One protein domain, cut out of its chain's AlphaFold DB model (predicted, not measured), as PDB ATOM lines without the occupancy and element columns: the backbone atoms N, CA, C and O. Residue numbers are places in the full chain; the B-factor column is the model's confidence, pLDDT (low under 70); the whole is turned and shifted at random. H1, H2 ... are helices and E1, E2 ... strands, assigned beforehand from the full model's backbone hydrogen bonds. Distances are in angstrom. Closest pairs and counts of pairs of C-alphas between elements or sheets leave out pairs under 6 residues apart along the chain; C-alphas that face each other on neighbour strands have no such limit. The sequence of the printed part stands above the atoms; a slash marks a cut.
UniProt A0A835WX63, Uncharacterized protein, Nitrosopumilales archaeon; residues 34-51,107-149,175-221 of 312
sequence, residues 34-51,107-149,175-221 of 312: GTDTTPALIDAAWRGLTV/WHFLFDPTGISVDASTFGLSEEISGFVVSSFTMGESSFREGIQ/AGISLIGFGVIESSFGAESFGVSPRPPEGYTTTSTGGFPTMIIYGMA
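This is residues 34 to 51, 107 to 149 and 175 to 221 of the 312 residues of an uncharacterized protein of Nitrosopumilales archaeon (UniProt A0A835WX63). Two small antiparallel sheets, E1 E6 E5 and E2 E3 E4, form a sandwich, two sheets face to face, but only partly so; they come closest near the tight turn at Gly 181, where the chain passes from E4 to E5. A short helix, H1, lies off the sheets in the loop between E2 and E3, and a second, H2, ends the printed part after a long unnamed stretch, residues 198 to 213. The printed part has 108 residues, with two named helices and six named strands in the order E1 E2 H1 E3 E4 E5 E6 H2. The class is mixed, helices and strands, with under half of the residues in named elements. The whole is compact, with a radius of gyration of the C-alphas of 14.4 A, and rounded, spanning 37 by 37 by 30 A.

In the first sheet, E1 is residues 40 to 43, 10.1 A long, beginning at C-alpha 40 (130.744, 180.121, 140.285). E6, residues 191 to 197, measures 19.6 A, and E5, residues 182 to 188, 19.3 A. In the second, E2 is residues 108 to 112, 13.4 A; E3, residues 134 to 139, 16.7 A; and E4, residues 175 to 180, 17.0 A. H1 is residues 120 to 123, 5.5 A. H2, residues 214 to 221, measures 11.0 A and ends at C-alpha 221 (143.939, 186.544, 129.007).

E6 is the inner strand of its sheet, which is only just strongly twisted, with C-alphas up to 4.0 A off the best plane. E5 and E6 form a hairpin, antiparallel at 152 degrees, with N 184 and O 195 2.8 A apart, within hydrogen-bond range. E1 and E6 are antiparallel at 153 degrees, with N 42 and O 194 at 2.9 A. In the other sheet E3 is inner, antiparallel to E2, with N 110 and O 136 at 2.9 A, and to E4, with N 137 and O 177 at 2.8 A. The strands of the two sheets stand at 32 degrees. The closest C-alphas of E3 and E5, those of Ser 135 and Gly 183, are 5.4 A apart; those of E4 and E6, Leu 179 and Val 196, 7.6 A. H1 and H2 are on neither sheet, and they are apart. Every O i to N i+4 pair of H2 is within hydrogen-bond range; H1 is too short for such a pair.

The C-alphas of Val 51 and Gly 203, the two farthest apart, are separated by 43.4 A. Residues 52 to 106 and 150 to 174 are not printed, leaving gaps of 24.2 A and 12.2 A between C-alphas. The link from E6 to H2, 16 residues, is long. Mean pLDDT of the printed part is 73.7; residues 36 to 37, 114 to 131 and 202 to 221 are under 70.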
ATOM      1  N   GLY A  34     128.723 182.661 141.385       72.88
ATOM      2  CA  GLY A  34     128.971 183.263 140.086       72.88
ATOM      3  C   GLY A  34     128.050 184.453 139.823       72.88
ATOM      4  O   GLY A  34     127.097 184.710 140.553       72.88
ATOM      5  N   THR A  35     128.335 185.159 138.738       71.56
ATOM      6  CA  THR A  35     127.447 186.130 138.092       71.56
ATOM      7  C   THR A  35     127.262 185.720 136.630       71.56
ATOM      8  O   THR A  35     127.936 184.805 136.158       71.56
ATOM      9  N   ASP A  36     126.428 186.430 135.871       65.62
ATOM     10  CA  ASP A  36     126.268 186.181 134.428       65.62
ATOM     11  C   ASP A  36     127.592 186.254 133.645       65.62
ATOM     12  O   ASP A  36     127.729 185.660 132.577       65.62
ATOM     13  N   THR A  37     128.585 186.969 134.184       68.56
ATOM     14  CA  THR A  37     129.899 187.184 133.565       68.56
ATOM     15  C   THR A  37     131.052 186.510 134.306       68.56
ATOM     16  O   THR A  37     132.201 186.618 133.885       68.56
ATOM     17  N   THR A  38     130.795 185.855 135.439       77.69
ATOM     18  CA  THR A  38     131.844 185.257 136.275       77.69
ATOM     19  C   THR A  38     131.402 183.879 136.744       77.69
ATOM     20  O   THR A  38     130.389 183.791 137.430       77.69
ATOM     21  N   PRO A  39     132.153 182.807 136.449       83.62
ATOM     22  CA  PRO A  39     131.792 181.473 136.909       83.62
ATOM     23  C   PRO A  39     131.704 181.388 138.437       83.62
ATOM     24  O   PRO A  39     132.506 182.000 139.165       83.62
ATOM     25  N   ALA A  40     130.742 180.598 138.911       87.62
ATOM     26  CA  ALA A  40     130.744 180.121 140.285       87.62
ATOM     27  C   ALA A  40     131.971 179.229 140.493       87.62
ATOM     28  O   ALA A  40     132.371 178.536 139.564       87.62
ATOM     29  N   LEU A  41     132.569 179.254 141.682       88.00
ATOM     30  CA  LEU A  41     133.657 178.338 142.029       88.00
ATOM     31  C   LEU A  41     133.189 177.382 143.104       88.00
ATOM     32  O   LEU A  41     132.677 177.823 144.133       88.00
ATOM     33  N   ILE A  42     133.412 176.099 142.871       88.00
ATOM     34  CA  ILE A  42     133.142 175.028 143.819       88.00
ATOM     35  C   ILE A  42     134.480 174.358 144.107       88.00
ATOM     36  O   ILE A  42     135.114 173.838 143.192       88.00
ATOM     37  N   ASP A  43     134.932 174.391 145.358       87.88
ATOM     38  CA  ASP A  43     136.106 173.616 145.775       87.88
ATOM     39  C   ASP A  43     135.899 172.131 145.433       87.88
ATOM     40  O   ASP A  43     134.789 171.628 145.581       87.88
ATOM     41  N   ALA A  44     136.937 171.433 144.973       89.69
ATOM     42  CA  ALA A  44     136.877 170.001 144.696       89.69
ATOM     43  C   ALA A  44     137.641 169.164 145.733       89.69
ATOM     44  O   ALA A  44     137.642 167.936 145.628       89.69
ATOM     45  N   ALA A  45     138.317 169.769 146.716       84.56
ATOM     46  CA  ALA A  45     139.127 169.044 147.701       84.56
ATOM     47  C   ALA A  45     138.312 168.060 148.558       84.56
ATOM     48  O   ALA A  45     138.862 167.063 149.029       84.56
ATOM     49  N   TRP A  46     137.003 168.292 148.696       86.44
ATOM     50  CA  TRP A  46     136.075 167.400 149.398       86.44
ATOM     51  C   TRP A  46     135.970 166.005 148.777       86.44
ATOM     52  O   TRP A  46     135.502 165.103 149.452       86.44
ATOM     53  N   ARG A  47     136.416 165.782 147.533       89.19
ATOM     54  CA  ARG A  47     136.325 164.471 146.862       89.19
ATOM     55  C   ARG A  47     137.169 163.360 147.508       89.19
ATOM     56  O   ARG A  47     136.949 162.194 147.216       89.19
ATOM     57  N   GLY A  48     138.127 163.711 148.369       88.19
ATOM     58  CA  GLY A  48     138.964 162.762 149.116       88.19
ATOM     59  C   GLY A  48     138.555 162.645 150.574       88.19
ATOM     60  O   GLY A  48     139.357 162.964 151.449       88.19
ATOM     61  N   LEU A  49     137.302 162.275 150.843       87.81
ATOM     62  CA  LEU A  49     136.839 162.061 152.215       87.81
ATOM     63  C   LEU A  49     137.518 160.830 152.815       87.81
ATOM     64  O   LEU A  49     137.520 159.757 152.223       87.81
ATOM     65  N   THR A  50     138.041 160.979 154.024       89.75
ATOM     66  CA  THR A  50     138.595 159.876 154.807       89.75
ATOM     67  C   THR A  50     138.099 159.980 156.240       89.75
ATOM     68  O   THR A  50     137.829 161.076 156.744       89.75
ATOM     69  N   VAL A  51     137.954 158.838 156.901       89.44
ATOM     70  CA  VAL A  51     137.566 158.771 158.308       89.44
ATOM     71  C   VAL A  51     138.798 158.416 159.132       89.44
ATOM     72  O   VAL A  51     139.355 157.332 158.999       89.44
ATOM     73  N   TRP A 107     140.146 162.884 134.416       89.88
ATOM     74  CA  TRP A 107     138.801 162.320 134.450       89.88
ATOM     75  C   TRP A 107     138.113 162.507 133.094       89.88
ATOM     76  O   TRP A 107     138.360 163.470 132.355       89.88
ATOM     77  N   HIS A 108     137.214 161.591 132.759       88.38
ATOM     78  CA  HIS A 108     136.339 161.730 131.609       88.38
ATOM     79  C   HIS A 108     135.345 162.872 131.834       88.38
ATOM     80  O   HIS A 108     134.692 162.950 132.868       88.38
ATOM     81  N   PHE A 109     135.232 163.765 130.849       87.94
ATOM     82  CA  PHE A 109     134.320 164.904 130.885       87.94
ATOM     83  C   PHE A 109     133.261 164.784 129.795       87.94
ATOM     84  O   PHE A 109     133.590 164.615 128.616       87.94
ATOM     85  N   LEU A 110     132.002 164.935 130.188       85.25
ATOM     86  CA  LEU A 110     130.855 165.035 129.297       85.25
ATOM     87  C   LEU A 110     130.051 166.288 129.640       85.25
ATOM     88  O   LEU A 110     129.910 166.662 130.803       85.25
ATOM     89  N   PHE A 111     129.510 166.936 128.613       84.38
ATOM     90  CA  PHE A 111     128.591 168.053 128.773       84.38
ATOM     91  C   PHE A 111     127.309 167.759 128.002       84.38
ATOM     92  O   PHE A 111     127.357 167.548 126.788       84.38
ATOM     93  N   ASP A 112     126.186 167.766 128.713       79.25
ATOM     94  CA  ASP A 112     124.848 167.688 128.144       79.25
ATOM     95  C   ASP A 112     124.247 169.103 128.040       79.25
ATOM     96  O   ASP A 112     123.840 169.690 129.051       79.25
ATOM     97  N   PRO A 113     124.178 169.679 126.823       72.94
ATOM     98  CA  PRO A 113     123.597 170.997 126.597       72.94
ATOM     99  C   PRO A 113     122.067 170.984 126.512       72.94
ATOM    100  O   PRO A 113     121.465 172.052 126.385       72.94
ATOM    101  N   THR A 114     121.431 169.813 126.482       68.62
ATOM    102  CA  THR A 114     120.002 169.688 126.178       68.62
ATOM    103  C   THR A 114     119.136 169.759 127.426       68.62
ATOM    104  O   THR A 114     117.997 170.217 127.347       68.62
ATOM    105  N   GLY A 115     119.661 169.295 128.564       62.09
ATOM    106  CA  GLY A 115     118.889 169.085 129.789       62.09
ATOM    107  C   GLY A 115     117.750 168.077 129.636       62.09
ATOM    108  O   GLY A 115     116.894 167.970 130.513       62.09
ATOM    109  N   ILE A 116     117.728 167.335 128.525       60.38
ATOM    110  CA  ILE A 116     116.780 166.258 128.267       60.38
ATOM    111  C   ILE A 116     117.396 164.995 128.855       60.38
ATOM    112  O   ILE A 116     118.008 164.187 128.165       60.38
ATOM    113  N   SER A 117     117.228 164.827 130.159       59.12
ATOM    114  CA  SER A 117     117.759 163.682 130.883       59.12
ATOM    115  C   SER A 117     116.674 162.611 131.052       59.12
ATOM    116  O   SER A 117     116.347 162.193 132.165       59.12
ATOM    117  N   VAL A 118     116.047 162.207 129.942       51.50
ATOM    118  CA  VAL A 118     115.182 161.017 129.947       51.50
ATOM    119  C   VAL A 118     116.119 159.848 130.257       51.50
ATOM    120  O   VAL A 118     117.097 159.658 129.543       51.50
ATOM    121  N   ASP A 119     115.886 159.158 131.373       54.81
ATOM    122  CA  ASP A 119     116.742 158.095 131.931       54.81
ATOM    123  C   ASP A 119     118.019 158.545 132.681       54.81
ATOM    124  O   ASP A 119     118.899 157.720 132.929       54.81
ATOM    125  N   ALA A 120     118.113 159.809 133.131       53.72
ATOM    126  CA  ALA A 120     119.247 160.330 133.929       53.72
ATOM    127  C   ALA A 120     119.607 159.463 135.147       53.72
ATOM    128  O   ALA A 120     120.782 159.263 135.462       53.72
ATOM    129  N   SER A 121     118.582 158.933 135.819       56.97
ATOM    130  CA  SER A 121     118.727 158.086 137.003       56.97
ATOM    131  C   SER A 121     119.490 156.790 136.705       56.97
ATOM    132  O   SER A 121     120.225 156.306 137.563       56.97
ATOM    133  N   THR A 122     119.416 156.278 135.469       53.97
ATOM    134  CA  THR A 122     120.175 155.099 135.009       53.97
ATOM    135  C   THR A 122     121.686 155.344 135.002       53.97
ATOM    136  O   THR A 122     122.464 154.402 135.139       53.97
ATOM    137  N   PHE A 123     122.113 156.604 134.890       55.38
ATOM    138  CA  PHE A 123     123.521 157.016 134.888       55.38
ATOM    139  C   PHE A 123     123.955 157.657 136.217       55.38
ATOM    140  O   PHE A 123     124.992 158.315 136.278       55.38
ATOM    141  N   GLY A 124     123.168 157.479 137.286       58.06
ATOM    142  CA  GLY A 124     123.495 157.991 138.620       58.06
ATOM    143  C   GLY A 124     123.282 159.499 138.796       58.06
ATOM    144  O   GLY A 124     123.818 160.083 139.736       58.06
ATOM    145  N   LEU A 125     122.517 160.145 137.910       64.12
ATOM    146  CA  LEU A 125     122.148 161.554 138.041       64.12
ATOM    147  C   LEU A 125     120.877 161.698 138.892       64.12
ATOM    148  O   LEU A 125     119.896 160.987 138.674       64.12
ATOM    149  N   SER A 126     120.881 162.641 139.840       65.38
ATOM    150  CA  SER A 126     119.693 162.970 140.643       65.38
ATOM    151  C   SER A 126     118.583 163.538 139.756       65.38
ATOM    152  O   SER A 126     118.844 164.407 138.929       65.38
ATOM    153  N   GLU A 127     117.331 163.117 139.951       65.00
ATOM    154  CA  GLU A 127     116.180 163.658 139.205       65.00
ATOM    155  C   GLU A 127     116.032 165.182 139.359       65.00
ATOM    156  O   GLU A 127     115.519 165.847 138.461       65.00
ATOM    157  N   GLU A 128     116.546 165.750 140.454       64.75
ATOM    158  CA  GLU A 128     116.536 167.192 140.733       64.75
ATOM    159  C   GLU A 128     117.331 168.021 139.710       64.75
ATOM    160  O   GLU A 128     117.089 169.221 139.579       64.75
ATOM    161  N   ILE A 129     118.267 167.404 138.976       64.75
ATOM    162  CA  ILE A 129     119.074 168.091 137.954       64.75
ATOM    163  C   ILE A 129     118.461 167.986 136.546       64.75
ATOM    164  O   ILE A 129     118.984 168.574 135.598       64.75
ATOM    165  N   SER A 130     117.344 167.266 136.403       64.25
ATOM    166  CA  SER A 130     116.615 167.129 135.142       64.25
ATOM    167  C   SER A 130     116.090 168.482 134.652       64.25
ATOM    168  O   SER A 130     115.577 169.290 135.428       64.25
ATOM    169  N   GLY A 131     116.221 168.753 133.351       65.25
ATOM    170  CA  GLY A 131     115.850 170.035 132.744       65.25
ATOM    171  C   GLY A 131     116.936 171.116 132.800       65.25
ATOM    172  O   GLY A 131     116.755 172.180 132.204       65.25
ATOM    173  N   PHE A 132     118.071 170.860 133.459       73.38
ATOM    174  CA  PHE A 132     119.237 171.742 133.442       73.38
ATOM    175  C   PHE A 132     120.316 171.239 132.481       73.38
ATOM    176  O   PHE A 132     120.421 170.047 132.221       73.38
ATOM    177  N   VAL A 133     121.169 172.141 131.990       79.44
ATOM    178  CA  VAL A 133     122.423 171.724 131.342       79.44
ATOM    179  C   VAL A 133     123.361 171.145 132.401       79.44
ATOM    180  O   VAL A 133     123.454 171.705 133.496       79.44
ATOM    181  N   VAL A 134     124.047 170.044 132.095       85.06
ATOM    182  CA  VAL A 134     124.842 169.300 133.086       85.06
ATOM    183  C   VAL A 134     126.238 169.012 132.558       85.06
ATOM    184  O   VAL A 134     126.421 168.571 131.425       85.06
ATOM    185  N   SER A 135     127.231 169.224 133.414       88.25
ATOM    186  CA  SER A 135     128.598 168.754 133.229       88.25
ATOM    187  C   SER A 135     128.874 167.566 134.139       88.25
ATOM    188  O   SER A 135     128.715 167.676 135.353       88.25
ATOM    189  N   SER A 136     129.343 166.465 133.563       89.69
ATOM    190  CA  SER A 136     129.690 165.238 134.277       89.69
ATOM    191  C   SER A 136     131.184 164.956 134.169       89.69
ATOM    192  O   SER A 136     131.756 164.998 133.080       89.69
ATOM    193  N   PHE A 137     131.797 164.657 135.310       91.12
ATOM    194  CA  PHE A 137     133.182 164.225 135.453       91.12
ATOM    195  C   PHE A 137     133.183 162.815 136.034       91.12
ATOM    196  O   PHE A 137     132.624 162.609 137.110       91.12
ATOM    197  N   THR A 138     133.804 161.856 135.356       91.75
ATOM    198  CA  THR A 138     133.847 160.457 135.796       91.75
ATOM    199  C   THR A 138     135.269 159.911 135.781       91.75
ATOM    200  O   THR A 138     136.066 160.257 134.914       91.75
ATOM    201  N   MET A 139     135.580 159.055 136.751       91.12
ATOM    202  CA  MET A 139     136.806 158.258 136.795       91.12
ATOM    203  C   MET A 139     136.505 156.840 137.283       91.12
ATOM    204  O   MET A 139     135.465 156.588 137.901       91.12
ATOM    205  N   GLY A 140     137.445 155.932 137.059       87.19
ATOM    206  CA  GLY A 140     137.308 154.511 137.378       87.19
ATOM    207  C   GLY A 140     137.217 153.629 136.134       87.19
ATOM    208  O   GLY A 140     137.045 152.418 136.254       87.19
ATOM    209  N   GLU A 141     137.393 154.206 134.943       82.38
ATOM    210  CA  GLU A 141     137.547 153.451 133.705       82.38
ATOM    211  C   GLU A 141     139.024 153.376 133.320       82.38
ATOM    212  O   GLU A 141     139.770 154.354 133.378       82.38
ATOM    213  N   SER A 142     139.472 152.187 132.913       83.56
ATOM    214  CA  SER A 142     140.843 152.030 132.431       83.56
ATOM    215  C   SER A 142     141.020 152.802 131.126       83.56
ATOM    216  O   SER A 142     140.422 152.465 130.103       83.56
ATOM    217  N   SER A 143     141.879 153.817 131.144       80.31
ATOM    218  CA  SER A 143     142.160 154.655 129.981       80.31
ATOM    219  C   SER A 143     143.626 155.077 129.953       80.31
ATOM    220  O   SER A 143     144.352 154.976 130.939       80.31
ATOM    221  N   PHE A 144     144.094 155.587 128.811       74.75
ATOM    222  CA  PHE A 144     145.457 156.122 128.722       74.75
ATOM    223  C   PHE A 144     145.684 157.326 129.658       74.75
ATOM    224  O   PHE A 144     146.820 157.599 130.036       74.75
ATOM    225  N   ARG A 145     144.617 158.056 130.014       75.00
ATOM    226  CA  ARG A 145     144.685 159.245 130.878       75.00
ATOM    227  C   ARG A 145     144.626 158.881 132.353       75.00
ATOM    228  O   ARG A 145     145.382 159.439 133.139       75.00
ATOM    229  N   GLU A 146     143.740 157.958 132.710       78.19
ATOM    230  CA  GLU A 146     143.539 157.557 134.103       78.19
ATOM    231  C   GLU A 146     144.543 156.505 134.571       78.19
ATOM    232  O   GLU A 146     144.824 156.414 135.766       78.19
ATOM    233  N   GLY A 147     145.106 155.743 133.633       81.56
ATOM    234  CA  GLY A 147     145.877 154.546 133.921       81.56
ATOM    235  C   GLY A 147     144.999 153.297 133.947       81.56
ATOM    236  O   GLY A 147     143.812 153.320 133.616       81.56
ATOM    237  N   ILE A 148     145.620 152.175 134.300       82.44
ATOM    238  CA  ILE A 148     144.913 150.905 134.459       82.44
ATOM    239  C   ILE A 148     144.294 150.897 135.852       82.44
ATOM    240  O   ILE A 148     145.011 151.006 136.845       82.44
ATOM    241  N   GLN A 149     142.977 150.730 135.907       85.44
ATOM    242  CA  GLN A 149     142.261 150.536 137.159       85.44
ATOM    243  C   GLN A 149     142.363 149.065 137.549       85.44
ATOM    244  O   GLN A 149     141.870 148.189 136.837       85.44
ATOM    245  N   ALA A 175     134.587 157.245 140.720       92.62
ATOM    246  CA  ALA A 175     133.842 158.425 141.136       92.62
ATOM    247  C   ALA A 175     133.098 159.072 139.969       92.62
ATOM    248  O   ALA A 175     133.562 159.061 138.830       92.62
ATOM    249  N   GLY A 176     131.971 159.702 140.291       91.75
ATOM    250  CA  GLY A 176     131.215 160.556 139.385       91.75
ATOM    251  C   GLY A 176     130.833 161.856 140.084       91.75
ATOM    252  O   GLY A 176     130.333 161.840 141.206       91.75
ATOM    253  N   ILE A 177     131.068 162.988 139.424       90.88
ATOM    254  CA  ILE A 177     130.646 164.316 139.874       90.88
ATOM    255  C   ILE A 177     129.807 164.931 138.765       90.88
ATOM    256  O   ILE A 177     130.253 165.013 137.623       90.88
ATOM    257  N   SER A 178     128.610 165.394 139.110       89.25
ATOM    258  CA  SER A 178     127.730 166.087 138.173       89.25
ATOM    259  C   SER A 178     127.402 167.478 138.679       89.25
ATOM    260  O   SER A 178     127.078 167.668 139.850       89.25
ATOM    261  N   LEU A 179     127.521 168.456 137.787       87.06
ATOM    262  CA  LEU A 179     127.346 169.872 138.070       87.06
ATOM    263  C   LEU A 179     126.243 170.431 137.179       87.06
ATOM    264  O   LEU A 179     126.273 170.248 135.964       87.06
ATOM    265  N   ILE A 180     125.307 171.162 137.781       86.25
ATOM    266  CA  ILE A 180     124.342 171.974 137.040       86.25
ATOM    267  C   ILE A 180     125.085 173.172 136.442       86.25
ATOM    268  O   ILE A 180     125.612 174.004 137.178       86.25
ATOM    269  N   GLY A 181     125.105 173.274 135.116       85.38
ATOM    270  CA  GLY A 181     125.869 174.268 134.369       85.38
ATOM    271  C   GLY A 181     126.986 173.652 133.529       85.38
ATOM    272  O   GLY A 181     127.237 172.450 133.546       85.38
ATOM    273  N   PHE A 182     127.679 174.508 132.787       86.25
ATOM    274  CA  PHE A 182     128.920 174.160 132.114       86.25
ATOM    275  C   PHE A 182     130.083 174.262 133.105       86.25
ATOM    276  O   PHE A 182     130.407 175.352 133.584       86.25
ATOM    277  N   GLY A 183     130.684 173.120 133.421       88.94
ATOM    278  CA  GLY A 183     131.806 172.979 134.337       88.94
ATOM    279  C   GLY A 183     133.155 173.023 133.624       88.94
ATOM    280  O   GLY A 183     133.363 172.364 132.606       88.94
ATOM    281  N   VAL A 184     134.101 173.757 134.198       88.06
ATOM    282  CA  VAL A 184     135.518 173.758 133.827       88.06
ATOM    283  C   VAL A 184     136.367 173.474 135.054       88.06
ATOM    284  O   VAL A 184     136.019 173.875 136.162       88.06
ATOM    285  N   ILE A 185     137.493 172.797 134.863       89.88
ATOM    286  CA  ILE A 185     138.451 172.562 135.943       89.88
ATOM    287  C   ILE A 185     139.345 173.792 136.061       89.88
ATOM    288  O   ILE A 185     139.941 174.240 135.080       89.88
ATOM    289  N   GLU A 186     139.463 174.313 137.273       82.94
ATOM    290  CA  GLU A 186     140.394 175.370 137.628       82.94
ATOM    291  C   GLU A 186     141.371 174.832 138.673       82.94
ATOM    292  O   GLU A 186     140.971 174.399 139.755       82.94
ATOM    293  N   SER A 187     142.663 174.845 138.343       80.50
ATOM    294  CA  SER A 187     143.734 174.471 139.265       80.50
ATOM    295  C   SER A 187     144.543 175.708 139.626       80.50
ATOM    296  O   SER A 187     145.015 176.432 138.749       80.50
ATOM    297  N   SER A 188     144.696 175.963 140.922       75.00
ATOM    298  CA  SER A 188     145.503 177.057 141.457       75.00
ATOM    299  C   SER A 188     146.239 176.583 142.703       75.00
ATOM    300  O   SER A 188     145.633 176.032 143.616       75.00
ATOM    301  N   PHE A 189     147.558 176.798 142.752       71.88
ATOM    302  CA  PHE A 189     148.407 176.450 143.905       71.88
ATOM    303  C   PHE A 189     148.263 174.992 144.399       71.88
ATOM    304  O   PHE A 189     148.395 174.725 145.589       71.88
ATOM    305  N   GLY A 190     147.994 174.045 143.492       71.38
ATOM    306  CA  GLY A 190     147.821 172.626 143.827       71.38
ATOM    307  C   GLY A 190     146.437 172.252 144.373       71.38
ATOM    308  O   GLY A 190     146.202 171.080 144.651       71.38
ATOM    309  N   ALA A 191     145.515 173.210 144.493       81.25
ATOM    310  CA  ALA A 191     144.105 172.952 144.749       81.25
ATOM    311  C   ALA A 191     143.325 172.967 143.429       81.25
ATOM    312  O   ALA A 191     143.551 173.821 142.569       81.25
ATOM    313  N   GLU A 192     142.406 172.019 143.277       89.38
ATOM    314  CA  GLU A 192     141.499 171.951 142.135       89.38
ATOM    315  C   GLU A 192     140.093 172.380 142.555       89.38
ATOM    316  O   GLU A 192     139.642 172.103 143.667       89.38
ATOM    317  N   SER A 193     139.403 173.054 141.646       89.81
ATOM    318  CA  SER A 193     138.045 173.555 141.815       89.81
ATOM    319  C   SER A 193     137.292 173.480 140.491       89.81
ATOM    320  O   SER A 193     137.895 173.368 139.422       89.81
ATOM    321  N   PHE A 194     135.969 173.544 140.560       90.69
ATOM    322  CA  PHE A 194     135.106 173.636 139.394       90.69
ATOM    323  C   PHE A 194     134.641 175.076 139.202       90.69
ATOM    324  O   PHE A 194     133.971 175.638 140.069       90.69
ATOM    325  N   GLY A 195     134.963 175.649 138.047       89.44
ATOM    326  CA  GLY A 195     134.318 176.845 137.531       89.44
ATOM    327  C   GLY A 195     133.018 176.466 136.836       89.44
ATOM    328  O   GLY A 195     133.039 175.668 135.907       89.44
ATOM    329  N   VAL A 196     131.887 177.018 137.261       88.62
ATOM    330  CA  VAL A 196     130.569 176.664 136.721       88.62
ATOM    331  C   VAL A 196     129.876 177.897 136.151       88.62
ATOM    332  O   VAL A 196     129.686 178.893 136.855       88.62
ATOM    333  N   SER A 197     129.490 177.838 134.876       84.44
ATOM    334  CA  SER A 197     128.704 178.874 134.199       84.44
ATOM    335  C   SER A 197     127.332 178.350 133.758       84.44
ATOM    336  O   SER A 197     127.202 177.174 133.427       84.44
ATOM    337  N   PRO A 198     126.288 179.197 133.673       79.69
ATOM    338  CA  PRO A 198     124.958 178.749 133.241       79.69
ATOM    339  C   PRO A 198     124.897 178.243 131.792       79.69
ATOM    340  O   PRO A 198     123.959 177.546 131.416       79.69
ATOM    341  N   ARG A 199     125.856 178.644 130.950       74.44
ATOM    342  CA  ARG A 199     125.930 178.302 129.523       74.44
ATOM    343  C   ARG A 199     127.368 177.973 129.127       74.44
ATOM    344  O   ARG A 199     128.291 178.513 129.751       74.44
ATOM    345  N   PRO A 200     127.570 177.131 128.099       75.50
ATOM    346  CA  PRO A 200     128.893 176.895 127.548       75.50
ATOM    347  C   PRO A 200     129.427 178.158 126.845       75.50
ATOM    348  O   PRO A 200     128.636 178.997 126.399       75.50
ATOM    349  N   PRO A 201     130.756 178.298 126.706       73.31
ATOM    350  CA  PRO A 201     131.362 179.354 125.907       73.31
ATOM    351  C   PRO A 201     130.901 179.316 124.445       73.31
ATOM    352  O   PRO A 201     130.651 178.244 123.889       73.31
ATOM    353  N   GLU A 202     130.851 180.480 123.797       67.75
ATOM    354  CA  GLU A 202     130.573 180.557 122.360       67.75
ATOM    355  C   GLU A 202     131.563 179.696 121.559       67.75
ATOM    356  O   GLU A 202     132.774 179.725 121.788       67.75
ATOM    357  N   GLY A 203     131.035 178.903 120.622       63.59
ATOM    358  CA  GLY A 203     131.833 177.998 119.793       63.59
ATOM    359  C   GLY A 203     132.257 176.690 120.470       63.59
ATOM    360  O   GLY A 203     133.014 175.934 119.863       63.59
ATOM    361  N   TYR A 204     131.780 176.387 121.687       65.25
ATOM    362  CA  TYR A 204     131.974 175.066 122.286       65.25
ATOM    363  C   TYR A 204     131.258 173.997 121.450       65.25
ATOM    364  O   TYR A 204     130.030 173.977 121.349       65.25
ATOM    365  N   THR A 205     132.036 173.105 120.844       56.75
ATOM    366  CA  THR A 205     131.536 171.904 120.178       56.75
ATOM    367  C   THR A 205     131.799 170.706 121.083       56.75
ATOM    368  O   THR A 205     132.852 170.604 121.715       56.75
ATOM    369  N   THR A 206     130.826 169.800 121.184       53.81
ATOM    370  CA  THR A 206     130.937 168.567 121.971       53.81
ATOM    371  C   THR A 206     132.070 167.720 121.397       53.81
ATOM    372  O   THR A 206     131.900 167.050 120.378       53.81
ATOM    373  N   THR A 207     133.251 167.769 122.003       50.09
ATOM    374  CA  THR A 207     134.346 166.873 121.637       50.09
ATOM    375  C   THR A 207     134.480 165.834 122.733       50.09
ATOM    376  O   THR A 207     134.842 166.139 123.864       50.09
ATOM    377  N   SER A 208     134.214 164.576 122.388       41.88
ATOM    378  CA  SER A 208     134.396 163.402 123.256       41.88
ATOM    379  C   SER A 208     135.869 163.133 123.611       41.88
ATOM    380  O   SER A 208     136.210 162.080 124.138       41.88
ATOM    381  N   THR A 209     136.773 164.058 123.285       43.78
ATOM    382  CA  THR A 209     138.225 163.887 123.325       43.78
ATOM    383  C   THR A 209     138.930 164.928 124.191       43.78
ATOM    384  O   THR A 209     140.114 165.159 123.992       43.78
ATOM    385  N   GLY A 210     138.282 165.516 125.205       45.66
ATOM    386  CA  GLY A 210     138.954 166.304 126.261       45.66
ATOM    387  C   GLY A 210     140.008 167.302 125.759       45.66
ATOM    388  O   GLY A 210     141.081 167.422 126.345       45.66
ATOM    389  N   GLY A 211     139.737 167.950 124.626       41.84
ATOM    390  CA  GLY A 211     140.545 169.044 124.113       41.84
ATOM    391  C   GLY A 211     140.057 170.334 124.752       41.84
ATOM    392  O   GLY A 211     138.895 170.696 124.589       41.84
ATOM    393  N   PHE A 212     140.934 171.003 125.496       45.41
ATOM    394  CA  PHE A 212     140.676 172.308 126.100       45.41
ATOM    395  C   PHE A 212     140.010 173.272 125.097       45.41
ATOM    396  O   PHE A 212     140.596 173.549 124.047       45.41
ATOM    397  N   PRO A 213     138.827 173.836 125.398       43.88
ATOM    398  CA  PRO A 213     138.233 174.873 124.565       43.88
ATOM    399  C   PRO A 213     139.078 176.150 124.637       43.88
ATOM    400  O   PRO A 213     139.338 176.674 125.722       43.88
ATOM    401  N   THR A 214     139.452 176.700 123.480       47.62
ATOM    402  CA  THR A 214     140.247 177.935 123.305       47.62
ATOM    403  C   THR A 214     139.706 179.144 124.093       47.62
ATOM    404  O   THR A 214     140.436 180.088 124.377       47.62
ATOM    405  N   MET A 215     138.440 179.113 124.521       44.47
ATOM    406  CA  MET A 215     137.803 180.151 125.338       44.47
ATOM    407  C   MET A 215     138.367 180.284 126.763       44.47
ATOM    408  O   MET A 215     138.365 181.392 127.294       44.47
ATOM    409  N   ILE A 216     138.912 179.222 127.376       52.25
ATOM    410  CA  ILE A 216     139.550 179.327 128.709       52.25
ATOM    411  C   ILE A 216     140.862 180.126 128.619       52.25
ATOM    412  O   ILE A 216     141.148 180.947 129.490       52.25
ATOM    413  N   ILE A 217     141.603 179.987 127.510       48.41
ATOM    414  CA  ILE A 217     142.795 180.803 127.218       48.41
ATOM    415  C   ILE A 217     142.409 182.286 127.120       48.41
ATOM    416  O   ILE A 217     143.098 183.142 127.677       48.41
ATOM    417  N   TYR A 218     141.277 182.606 126.481       45.28
ATOM    418  CA  TYR A 218     140.794 183.987 126.383       45.28
ATOM    419  C   TYR A 218     140.225 184.533 127.700       45.28
ATOM    420  O   TYR A 218     140.448 185.702 128.004       45.28
ATOM    421  N   GLY A 219     139.566 183.707 128.520       49.84
ATOM    422  CA  GLY A 219     139.109 184.095 129.862       49.84
ATOM    423  C   GLY A 219     140.270 184.445 130.800       49.84
ATOM    424  O   GLY A 219     140.236 185.470 131.485       49.84
ATOM    425  N   MET A 220     141.350 183.658 130.760       54.00
ATOM    426  CA  MET A 220     142.583 183.939 131.507       54.00
ATOM    427  C   MET A 220     143.332 185.162 130.953       54.00
ATOM    428  O   MET A 220     143.809 185.991 131.730       54.00
ATOM    429  N   ALA A 221     143.374 185.343 129.628       51.66
ATOM    430  CA  ALA A 221     143.939 186.544 129.007       51.66
ATOM    431  C   ALA A 221     143.143 187.818 129.355       51.66
ATOM    432  O   ALA A 221     143.739 188.867 129.602       51.66
TER     433      ALA A 221